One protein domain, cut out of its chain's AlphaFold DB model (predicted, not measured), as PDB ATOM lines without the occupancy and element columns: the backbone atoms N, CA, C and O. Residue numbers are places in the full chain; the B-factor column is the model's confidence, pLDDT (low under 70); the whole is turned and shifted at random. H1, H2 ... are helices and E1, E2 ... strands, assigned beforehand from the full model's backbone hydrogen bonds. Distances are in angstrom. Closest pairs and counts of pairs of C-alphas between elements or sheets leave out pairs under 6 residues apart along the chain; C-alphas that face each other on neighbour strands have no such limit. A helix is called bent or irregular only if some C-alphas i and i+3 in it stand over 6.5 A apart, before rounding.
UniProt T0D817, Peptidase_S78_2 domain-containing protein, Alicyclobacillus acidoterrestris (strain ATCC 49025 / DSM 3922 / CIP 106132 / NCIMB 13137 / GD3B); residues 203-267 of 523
ATOM      1  N   SER A 203       6.955 -10.243  -6.789       57.66
ATOM      2  CA  SER A 203       7.797 -11.123  -5.970       57.66
ATOM      3  C   SER A 203       7.478 -12.605  -6.222       57.66
ATOM      4  O   SER A 203       6.388 -12.958  -6.683       57.66
ATOM      5  N   GLN A 204       8.389 -13.524  -5.879       54.69
ATOM      6  CA  GLN A 204       8.132 -14.963  -6.044       54.69
ATOM      7  C   GLN A 204       6.892 -15.421  -5.256       54.69
ATOM      8  O   GLN A 204       6.129 -16.265  -5.728       54.69
ATOM      9  N   LYS A 205       6.642 -14.824  -4.084       63.47
ATOM     10  CA  LYS A 205       5.450 -15.064  -3.263       63.47
ATOM     11  C   LYS A 205       4.169 -14.626  -3.975       63.47
ATOM     12  O   LYS A 205       3.208 -15.394  -4.024       63.47
ATOM     13  N   GLU A 206       4.164 -13.446  -4.590       67.88
ATOM     14  CA  GLU A 206       3.025 -12.966  -5.379       67.88
ATOM     15  C   GLU A 206       2.822 -13.806  -6.640       67.88
ATOM     16  O   GLU A 206       1.702 -14.244  -6.905       67.88
ATOM     17  N   ARG A 207       3.897 -14.140  -7.360       73.00
ATOM     18  CA  ARG A 207       3.840 -15.020  -8.535       73.00
ATOM     19  C   ARG A 207       3.313 -16.404  -8.186       73.00
ATOM     20  O   ARG A 207       2.560 -16.951  -8.984       73.00
ATOM     21  N   ASN A 208       3.652 -16.956  -7.020       75.44
ATOM     22  CA  ASN A 208       3.114 -18.232  -6.532       75.44
ATOM     23  C   ASN A 208       1.614 -18.146  -6.202       75.44
ATOM     24  O   ASN A 208       0.909 -19.144  -6.326       75.44
ATOM     25  N   SER A 209       1.124 -16.965  -5.809       79.19
ATOM     26  CA  SER A 209      -0.301 -16.716  -5.547       79.19
ATOM     27  C   SER A 209      -1.130 -16.426  -6.809       79.19
ATOM     28  O   SER A 209      -2.358 -16.489  -6.760       79.19
ATOM     29  N   MET A 210      -0.480 -16.128  -7.939       79.94
ATOM     30  CA  MET A 210      -1.140 -15.940  -9.232       79.94
ATOM     31  C   MET A 210      -1.525 -17.277  -9.868       79.94
ATOM     32  O   MET A 210      -0.810 -18.280  -9.761       79.94
ATOM     33  N   SER A 211      -2.646 -17.265 -10.586       85.12
ATOM     34  CA  SER A 211      -3.113 -18.426 -11.341       85.12
ATOM     35  C   SER A 211      -2.200 -18.703 -12.532       85.12
ATOM     36  O   SER A 211      -1.680 -17.765 -13.136       85.12
ATOM     37  N   GLU A 212      -2.025 -19.966 -12.924       79.75
ATOM     38  CA  GLU A 212      -1.227 -20.304 -14.115       79.75
ATOM     39  C   GLU A 212      -1.789 -19.656 -15.385       79.75
ATOM     40  O   GLU A 212      -1.038 -19.292 -16.289       79.75
ATOM     41  N   GLU A 213      -3.101 -19.417 -15.435       84.50
ATOM     42  CA  GLU A 213      -3.741 -18.741 -16.557       84.50
ATOM     43  C   GLU A 213      -3.438 -17.241 -16.636       84.50
ATOM     44  O   GLU A 213      -3.791 -16.620 -17.637       84.50
ATOM     45  N   ASP A 214      -2.809 -16.651 -15.616       88.69
ATOM     46  CA  ASP A 214      -2.391 -15.244 -15.595       88.69
ATOM     47  C   ASP A 214      -0.982 -15.033 -16.177       88.69
ATOM     48  O   ASP A 214      -0.497 -13.906 -16.200       88.69
ATOM     49  N   PHE A 215      -0.331 -16.088 -16.680       88.88
ATOM     50  CA  PHE A 215       0.989 -16.012 -17.305       88.88
ATOM     51  C   PHE A 215       0.901 -16.252 -18.811       88.88
ATOM     52  O   PHE A 215       0.276 -17.213 -19.272       88.88
ATOM     53  N   ALA A 216       1.530 -15.369 -19.588       83.38
ATOM     54  CA  ALA A 216       1.430 -15.404 -21.040       83.38
ATOM     55  C   ALA A 216       2.530 -16.211 -21.749       83.38
ATOM     56  O   ALA A 216       2.401 -16.474 -22.944       83.38
ATOM     57  N   GLY A 217       3.580 -16.630 -21.039       77.62
ATOM     58  CA  GLY A 217       4.690 -17.395 -21.606       77.62
ATOM     59  C   GLY A 217       5.097 -18.639 -20.803       77.62
ATOM     60  O   GLY A 217       4.593 -18.883 -19.700       77.62
ATOM     61  N   PRO A 218       6.026 -19.450 -21.349       71.12
ATOM     62  CA  PRO A 218       6.495 -20.683 -20.717       71.12
ATOM     63  C   PRO A 218       7.151 -20.414 -19.356       71.12
ATOM     64  O   PRO A 218       7.640 -19.313 -19.104       71.12
ATOM     65  N   HIS A 219       7.163 -21.419 -18.475       76.81
ATOM     66  CA  HIS A 219       7.717 -21.323 -17.113       76.81
ATOM     67  C   HIS A 219       7.148 -20.159 -16.281       76.81
ATOM     68  O   HIS A 219       7.859 -19.552 -15.482       76.81
ATOM     69  N   ARG A 220       5.854 -19.844 -16.454       77.81
ATOM     70  CA  ARG A 220       5.173 -18.733 -15.762       77.81
ATOM     71  C   ARG A 220       5.846 -17.377 -16.043       77.81
ATOM     72  O   ARG A 220       6.041 -16.571 -15.130       77.81
ATOM     73  N   SER A 221       6.240 -17.138 -17.295       74.19
ATOM     74  CA  SER A 221       6.756 -15.841 -17.764       74.19
ATOM     75  C   SER A 221       5.620 -14.934 -18.246       74.19
ATOM     76  O   SER A 221       4.516 -15.406 -18.520       74.19
ATOM     77  N   PHE A 222       5.892 -13.625 -18.333       79.44
ATOM     78  CA  PHE A 222       4.907 -12.593 -18.683       79.44
ATOM     79  C   PHE A 222       3.656 -12.627 -17.772       79.44
ATOM     80  O   PHE A 222       2.569 -12.960 -18.253       79.44
ATOM     81  N   PRO A 223       3.796 -12.357 -16.456       88.00
ATOM     82  CA  PRO A 223       2.650 -12.220 -15.555       88.00
ATOM     83  C   PRO A 223       1.760 -11.047 -15.981       88.00
ATOM     84  O   PRO A 223       2.272  -9.977 -16.286       88.00
ATOM     85  N   ILE A 224       0.440 -11.244 -15.983       87.81
ATOM     86  CA  ILE A 224      -0.539 -10.202 -16.308       87.81
ATOM     87  C   ILE A 224      -1.618 -10.156 -15.230       87.81
ATOM     88  O   ILE A 224      -2.521 -11.000 -15.173       87.81
ATOM     89  N   LYS A 225      -1.557  -9.126 -14.392       87.00
ATOM     90  CA  LYS A 225      -2.569  -8.810 -13.385       87.00
ATOM     91  C   LYS A 225      -3.388  -7.592 -13.797       87.00
ATOM     92  O   LYS A 225      -4.606  -7.626 -13.616       87.00
ATOM     93  N   ASP A 226      -2.747  -6.570 -14.363       86.25
ATOM     94  CA  ASP A 226      -3.369  -5.293 -14.714       86.25
ATOM     95  C   ASP A 226      -2.970  -4.763 -16.107       86.25
ATOM     96  O   ASP A 226      -2.391  -5.472 -16.930       86.25
ATOM     97  N   GLN A 227      -3.384  -3.531 -16.419       85.88
ATOM     98  CA  GLN A 227      -3.193  -2.918 -17.734       85.88
ATOM     99  C   GLN A 227      -1.721  -2.638 -18.056       85.88
ATOM    100  O   GLN A 227      -1.324  -2.770 -19.214       85.88
ATOM    101  N   GLU A 228      -0.929  -2.251 -17.058       77.88
ATOM    102  CA  GLU A 228       0.480  -1.917 -17.257       77.88
ATOM    103  C   GLU A 228       1.265  -3.179 -17.642       77.88
ATOM    104  O   GLU A 228       2.106  -3.144 -18.545       77.88
ATOM    105  N   ASP A 229       0.896  -4.324 -17.063       81.62
ATOM    106  CA  ASP A 229       1.456  -5.626 -17.430       81.62
ATOM    107  C   ASP A 229       1.195  -5.990 -18.900       81.62
ATOM    108  O   ASP A 229       2.069  -6.545 -19.568       81.62
ATOM    109  N   VAL A 230       0.012  -5.661 -19.438       84.69
ATOM    110  CA  VAL A 230      -0.327  -5.919 -20.852       84.69
ATOM    111  C   VAL A 230       0.563  -5.100 -21.782       84.69
ATOM    112  O   VAL A 230       1.072  -5.629 -22.773       84.69
ATOM    113  N   ASP A 231       0.779  -3.828 -21.456       80.25
ATOM    114  CA  ASP A 231       1.583  -2.918 -22.270       80.25
ATOM    115  C   ASP A 231       3.077  -3.284 -22.212       80.25
ATOM    116  O   ASP A 231       3.774  -3.281 -23.234       80.25
ATOM    117  N   ASN A 232       3.563  -3.690 -21.036       74.62
ATOM    118  CA  ASN A 232       4.930  -4.171 -20.847       74.62
ATOM    119  C   ASN A 232       5.167  -5.508 -21.558       74.62
ATOM    120  O   ASN A 232       6.144  -5.651 -22.300       74.62
ATOM    121  N   ALA A 233       4.245  -6.462 -21.410       80.69
ATOM    122  CA  ALA A 233       4.310  -7.734 -22.115       80.69
ATOM    123  C   ALA A 233       4.295  -7.526 -23.637       80.69
ATOM    124  O   ALA A 233       5.053  -8.179 -24.354       80.69
ATOM    125  N   ALA A 234       3.509  -6.565 -24.134       78.75
ATOM    126  CA  ALA A 234       3.471  -6.214 -25.549       78.75
ATOM    127  C   ALA A 234       4.770  -5.610 -26.088       78.75
ATOM    128  O   ALA A 234       5.121  -5.866 -27.241       78.75
ATOM    129  N   ARG A 235       5.506  -4.854 -25.267       76.44
ATOM    130  CA  ARG A 235       6.821  -4.308 -25.628       76.44
ATOM    131  C   ARG A 235       7.912  -5.383 -25.651       76.44
ATOM    132  O   ARG A 235       8.789  -5.341 -26.507       76.44
ATOM    133  N   LEU A 236       7.851  -6.341 -24.726       74.00
ATOM    134  CA  LEU A 236       8.900  -7.348 -24.503       74.00
ATOM    135  C   LEU A 236       8.735  -8.627 -25.330       74.00
ATOM    136  O   LEU A 236       9.654  -9.440 -25.416       74.00
ATOM    137  N   ILE A 237       7.580  -8.810 -25.960       71.06
ATOM    138  CA  ILE A 237       7.213 -10.037 -26.666       71.06
ATOM    139  C   ILE A 237       8.209 -10.498 -27.739       71.06
ATOM    140  O   ILE A 237       8.355 -11.698 -27.960       71.06
ATOM    141  N   GLY A 238       8.928  -9.569 -28.376       65.62
ATOM    142  CA  GLY A 238       9.934  -9.874 -29.400       65.62
ATOM    143  C   GLY A 238      11.147 -10.651 -28.878       65.62
ATOM    144  O   GLY A 238      11.932 -11.153 -29.676       65.62
ATOM    145  N   HIS A 239      11.287 -10.772 -27.556       61.91
ATOM    146  CA  HIS A 239      12.323 -11.563 -26.892       61.91
ATOM    147  C   HIS A 239      11.849 -12.961 -26.479       61.91
ATOM    148  O   HIS A 239      12.646 -13.764 -25.997       61.91
ATOM    149  N   ALA A 240      10.559 -13.272 -26.637       68.06
ATOM    150  CA  ALA A 240      10.052 -14.604 -26.349       68.06
ATOM    151  C   ALA A 240      10.549 -15.614 -27.391       68.06
ATOM    152  O   ALA A 240      10.698 -15.297 -28.567       68.06
ATOM    153  N   LYS A 241      10.732 -16.868 -26.962       66.75
ATOM    154  CA  LYS A 241      11.083 -17.981 -27.860       66.75
ATOM    155  C   LYS A 241      10.022 -18.220 -28.948       66.75
ATOM    156  O   LYS A 241      10.367 -18.636 -30.045       66.75
ATOM    157  N   ASP A 242       8.754 -17.939 -28.640       77.38
ATOM    158  CA  ASP A 242       7.632 -17.942 -29.587       77.38
ATOM    159  C   ASP A 242       6.777 -16.675 -29.368       77.38
ATOM    160  O   ASP A 242       5.834 -16.684 -28.564       77.38
ATOM    161  N   PRO A 243       7.130 -15.551 -30.024       77.88
ATOM    162  CA  PRO A 243       6.433 -14.279 -29.852       77.88
ATOM    163  C   PRO A 243       4.948 -14.354 -30.214       77.88
ATOM    164  O   PRO A 243       4.124 -13.735 -29.548       77.88
ATOM    165  N   ASP A 244       4.570 -15.140 -31.222       80.50
ATOM    166  CA  ASP A 244       3.182 -15.229 -31.684       80.50
ATOM    167  C   ASP A 244       2.296 -16.036 -30.726       80.50
ATOM    168  O   ASP A 244       1.129 -15.688 -30.500       80.50
ATOM    169  N   ALA A 245       2.824 -17.102 -30.116       79.75
ATOM    170  CA  ALA A 245       2.127 -17.825 -29.053       79.75
ATOM    171  C   ALA A 245       1.922 -16.946 -27.814       79.75
ATOM    172  O   ALA A 245       0.794 -16.842 -27.320       79.75
ATOM    173  N   VAL A 246       2.971 -16.243 -27.372       82.38
ATOM    174  CA  VAL A 246       2.879 -15.309 -26.241       82.38
ATOM    175  C   VAL A 246       1.891 -14.182 -26.557       82.38
ATOM    176  O   VAL A 246       1.088 -13.807 -25.707       82.38
ATOM    177  N   LYS A 247       1.831 -13.709 -27.809       88.12
ATOM    178  CA  LYS A 247       0.949 -12.603 -28.234       88.12
ATOM    179  C   LYS A 247      -0.506 -12.977 -28.088       88.12
ATOM    180  O   LYS A 247      -1.300 -12.222 -27.526       88.12
ATOM    181  N   ARG A 248      -0.851 -14.164 -28.590       87.69
ATOM    182  CA  ARG A 248      -2.201 -14.723 -28.481       87.69
ATOM    183  C   ARG A 248      -2.610 -14.845 -27.019       87.69
ATOM    184  O   ARG A 248      -3.726 -14.458 -26.678       87.69
ATOM    185  N   ARG A 249      -1.694 -15.295 -26.160       86.62
ATOM    186  CA  ARG A 249      -1.964 -15.469 -24.735       86.62
ATOM    187  C   ARG A 249      -2.113 -14.142 -23.986       86.62
ATOM    188  O   ARG A 249      -3.049 -14.012 -23.204       86.62
ATOM    189  N   ILE A 250      -1.291 -13.129 -24.284       88.81
ATOM    190  CA  ILE A 250      -1.452 -11.765 -23.739       88.81
ATOM    191  C   ILE A 250      -2.836 -11.213 -24.104       88.81
ATOM    192  O   ILE A 250      -3.558 -10.724 -23.237       88.81
ATOM    193  N   ILE A 251      -3.239 -11.332 -25.375       88.31
ATOM    194  CA  ILE A 251      -4.550 -10.867 -25.854       88.31
ATOM    195  C   ILE A 251      -5.693 -11.607 -25.145       88.31
ATOM    196  O   ILE A 251      -6.697 -10.992 -24.784       88.31
ATOM    197  N   GLU A 252      -5.557 -12.916 -24.938       88.88
ATOM    198  CA  GLU A 252      -6.551 -13.735 -24.240       88.88
ATOM    199  C   GLU A 252      -6.703 -13.327 -22.768       88.88
ATOM    200  O   GLU A 252      -7.825 -13.116 -22.302       88.88
ATOM    201  N   ILE A 253      -5.590 -13.153 -22.048       89.31
ATOM    202  CA  ILE A 253      -5.598 -12.748 -20.637       89.31
ATOM    203  C   ILE A 253      -6.138 -11.324 -20.490       89.31
ATOM    204  O   ILE A 253      -6.997 -11.090 -19.635       89.31
ATOM    205  N   ALA A 254      -5.717 -10.403 -21.362       90.88
ATOM    206  CA  ALA A 254      -6.215  -9.034 -21.387       90.88
ATOM    207  C   ALA A 254      -7.736  -9.004 -21.586       90.88
ATOM    208  O   ALA A 254      -8.449  -8.385 -20.801       90.88
ATOM    209  N   ARG A 255      -8.269  -9.758 -22.557       89.94
ATOM    210  CA  ARG A 255      -9.723  -9.861 -22.779       89.94
ATOM    211  C   ARG A 255     -10.455 -10.475 -21.590       89.94
ATOM    212  O   ARG A 255     -11.484  -9.941 -21.185       89.94
ATOM    213  N   ARG A 256      -9.926 -11.559 -21.013       92.06
ATOM    214  CA  ARG A 256     -10.513 -12.225 -19.838       92.06
ATOM    215  C   ARG A 256     -10.608 -11.283 -18.636       92.06
ATOM    216  O   ARG A 256     -11.594 -11.340 -17.908       92.06
ATOM    217  N   LYS A 257      -9.608 -10.418 -18.443       90.50
ATOM    218  CA  LYS A 257      -9.539  -9.448 -17.336       90.50
ATOM    219  C   LYS A 257     -10.151  -8.076 -17.669       90.50
ATOM    220  O   LYS A 257     -10.162  -7.203 -16.810       90.50
ATOM    221  N   GLY A 258     -10.684  -7.878 -18.881       90.62
ATOM    222  CA  GLY A 258     -11.286  -6.606 -19.311       90.62
ATOM    223  C   GLY A 258     -10.277  -5.483 -19.592       90.62
ATOM    224  O   GLY A 258     -10.636  -4.307 -19.553       90.62
ATOM    225  N   LEU A 259      -9.024  -5.838 -19.866       90.81
ATOM    226  CA  LEU A 259      -7.913  -4.934 -20.146       90.81
ATOM    227  C   LEU A 259      -7.844  -4.595 -21.643       90.81
ATOM    228  O   LEU A 259      -8.254  -5.365 -22.517       90.81
ATOM    229  N   LYS A 260      -7.317  -3.412 -21.950       90.25
ATOM    230  CA  LYS A 260      -7.125  -2.903 -23.307       90.25
ATOM    231  C   LYS A 260      -5.944  -3.603 -23.965       90.25
ATOM    232  O   LYS A 260      -4.889  -3.764 -23.363       90.25
ATOM    233  N   ILE A 261      -6.125  -3.966 -25.230       87.81
ATOM    234  CA  ILE A 261      -5.058  -4.484 -26.085       87.81
ATOM    235  C   ILE A 261      -4.496  -3.362 -26.974       87.81
ATOM    236  O   ILE A 261      -5.279  -2.505 -27.408       87.81
ATOM    237  N   PRO A 262      -3.187  -3.375 -27.286       81.25
ATOM    238  CA  PRO A 262      -2.573  -2.401 -28.185       81.25
ATOM    239  C   PRO A 262      -3.292  -2.320 -29.538       81.25
ATOM    240  O   PRO A 262      -3.670  -3.348 -30.103       81.25
ATOM    241  N   GLU A 263      -3.450  -1.111 -30.088       75.75
ATOM    242  CA  GLU A 263      -4.140  -0.884 -31.375       75.75
ATOM    243  C   GLU A 263      -3.545  -1.724 -32.513       75.75
ATOM    244  O   GLU A 263      -4.279  -2.348 -33.277       75.75
ATOM    245  N   ALA A 264      -2.215  -1.849 -32.544       73.75
ATOM    246  CA  ALA A 264      -1.477  -2.657 -33.518       73.75
ATOM    247  C   ALA A 264      -1.851  -4.154 -33.504       73.75
ATOM    248  O   ALA A 264      -1.445  -4.914 -34.382       73.75
ATOM    249  N   TRP A 265      -2.566  -4.622 -32.479       79.19
ATOM    250  CA  TRP A 265      -2.964  -6.019 -32.311       79.19
ATOM    251  C   TRP A 265      -4.461  -6.243 -32.545       79.19
ATOM    252  O   TRP A 265      -4.937  -7.376 -32.443       79.19
ATOM    253  N   LYS A 266      -5.209  -5.189 -32.891       69.56
ATOM    254  CA  LYS A 266      -6.655  -5.273 -33.126       69.56
ATOM    255  C   LYS A 266      -7.027  -5.837 -34.500       69.56
ATOM    256  O   LYS A 266      -8.125  -6.365 -34.637       69.56
ATOM    257  N   GLU A 267      -6.115  -5.843 -35.475       56.62
ATOM    258  CA  GLU A 267      -6.425  -6.281 -36.851       56.62
ATOM    259  C   GLU A 267      -6.300  -7.791 -37.128       56.62
ATOM    260  O   GLU A 267      -6.751  -8.250 -38.170       56.62
TER     261      GLU A 267
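Overview. This is residues 203 to 267 of the 523 residues of the protein "Peptidase_S78_2 domain-containing protein" of Alicyclobacillus acidoterrestris (strain ATCC 49025 / DSM 3922 / CIP 106132 / NCIMB 13137 / GD3B) (UniProt T0D817). Two helices, H2 and H3, form a hairpin side by side, and a very small two-strand hairpin packs along one side of it, E1 by H3 and E2 by H2. The short helices H1 and H4 lie at opposite ends of the longest axis, H1 beyond the strands and H4 beyond the helical hairpin. The 65 printed residues hold four named helices and two named strands in the order H1 E1 E2 H2 H3 H4; the sheet, E1 - E2, is antiparallel and the class is mostly helix. The whole is compact, with a radius of gyration of the C-alphas of 11.1 A and spans of 36 by 26 by 16 A.

Along the chain. H1 is residues 204 to 209, with C-alpha 204 at (8.132, -14.963, -6.044). E1 is residues 215 to 217 and E2 residues 221 to 223. H2, residues 227 to 239, is 20.0 A long and irregular: C-alphas 235 and 238 are 7.4 A apart. H3, residues 243 to 257, is 20.9 A long and begins with C-alpha 243 at (6.433, -14.279, -29.852). H4, residues 263 to 267, is only just irregular, with C-alphas 264 and 267 7.0 A apart, and ends with C-alpha 267 at (-6.425, -6.281, -36.851).

Arrangement. H2 and H3 touch as a helical hairpin, at a shallow tilt of 8 degrees, opposite ways; their closest C-alphas, of Ile 237 and Pro 243, are 5.4 A apart. The closest C-alphas of E1 and H3, of Ala 216 and Arg 249, are 5.0 A apart; those of E2 and H2, of Phe 222 and Ala 233, 6.0 A. The hairpin E1 and E2 has N 216 and O 222 within hydrogen-bond range at 2.9 A. H1 is apart from H2 and H3; H4 is only just apart from H3, at 8.2 A. Every O i to N i+4 pair is within hydrogen-bond range in H1 and H3; in H2 7 of 9 are, and in H4 0 of 1, beside 1 of 2 O i to N i+3 pairs.

Size, cuts and confidence. The C-alphas farthest apart, of Lys 205 and Glu 267, are 36.7 A apart. The printed part has no cut, and its five links between named elements are tight. The model's pLDDT is under 70 at residues 203 to 206, 238 to 241 and 266 to 267.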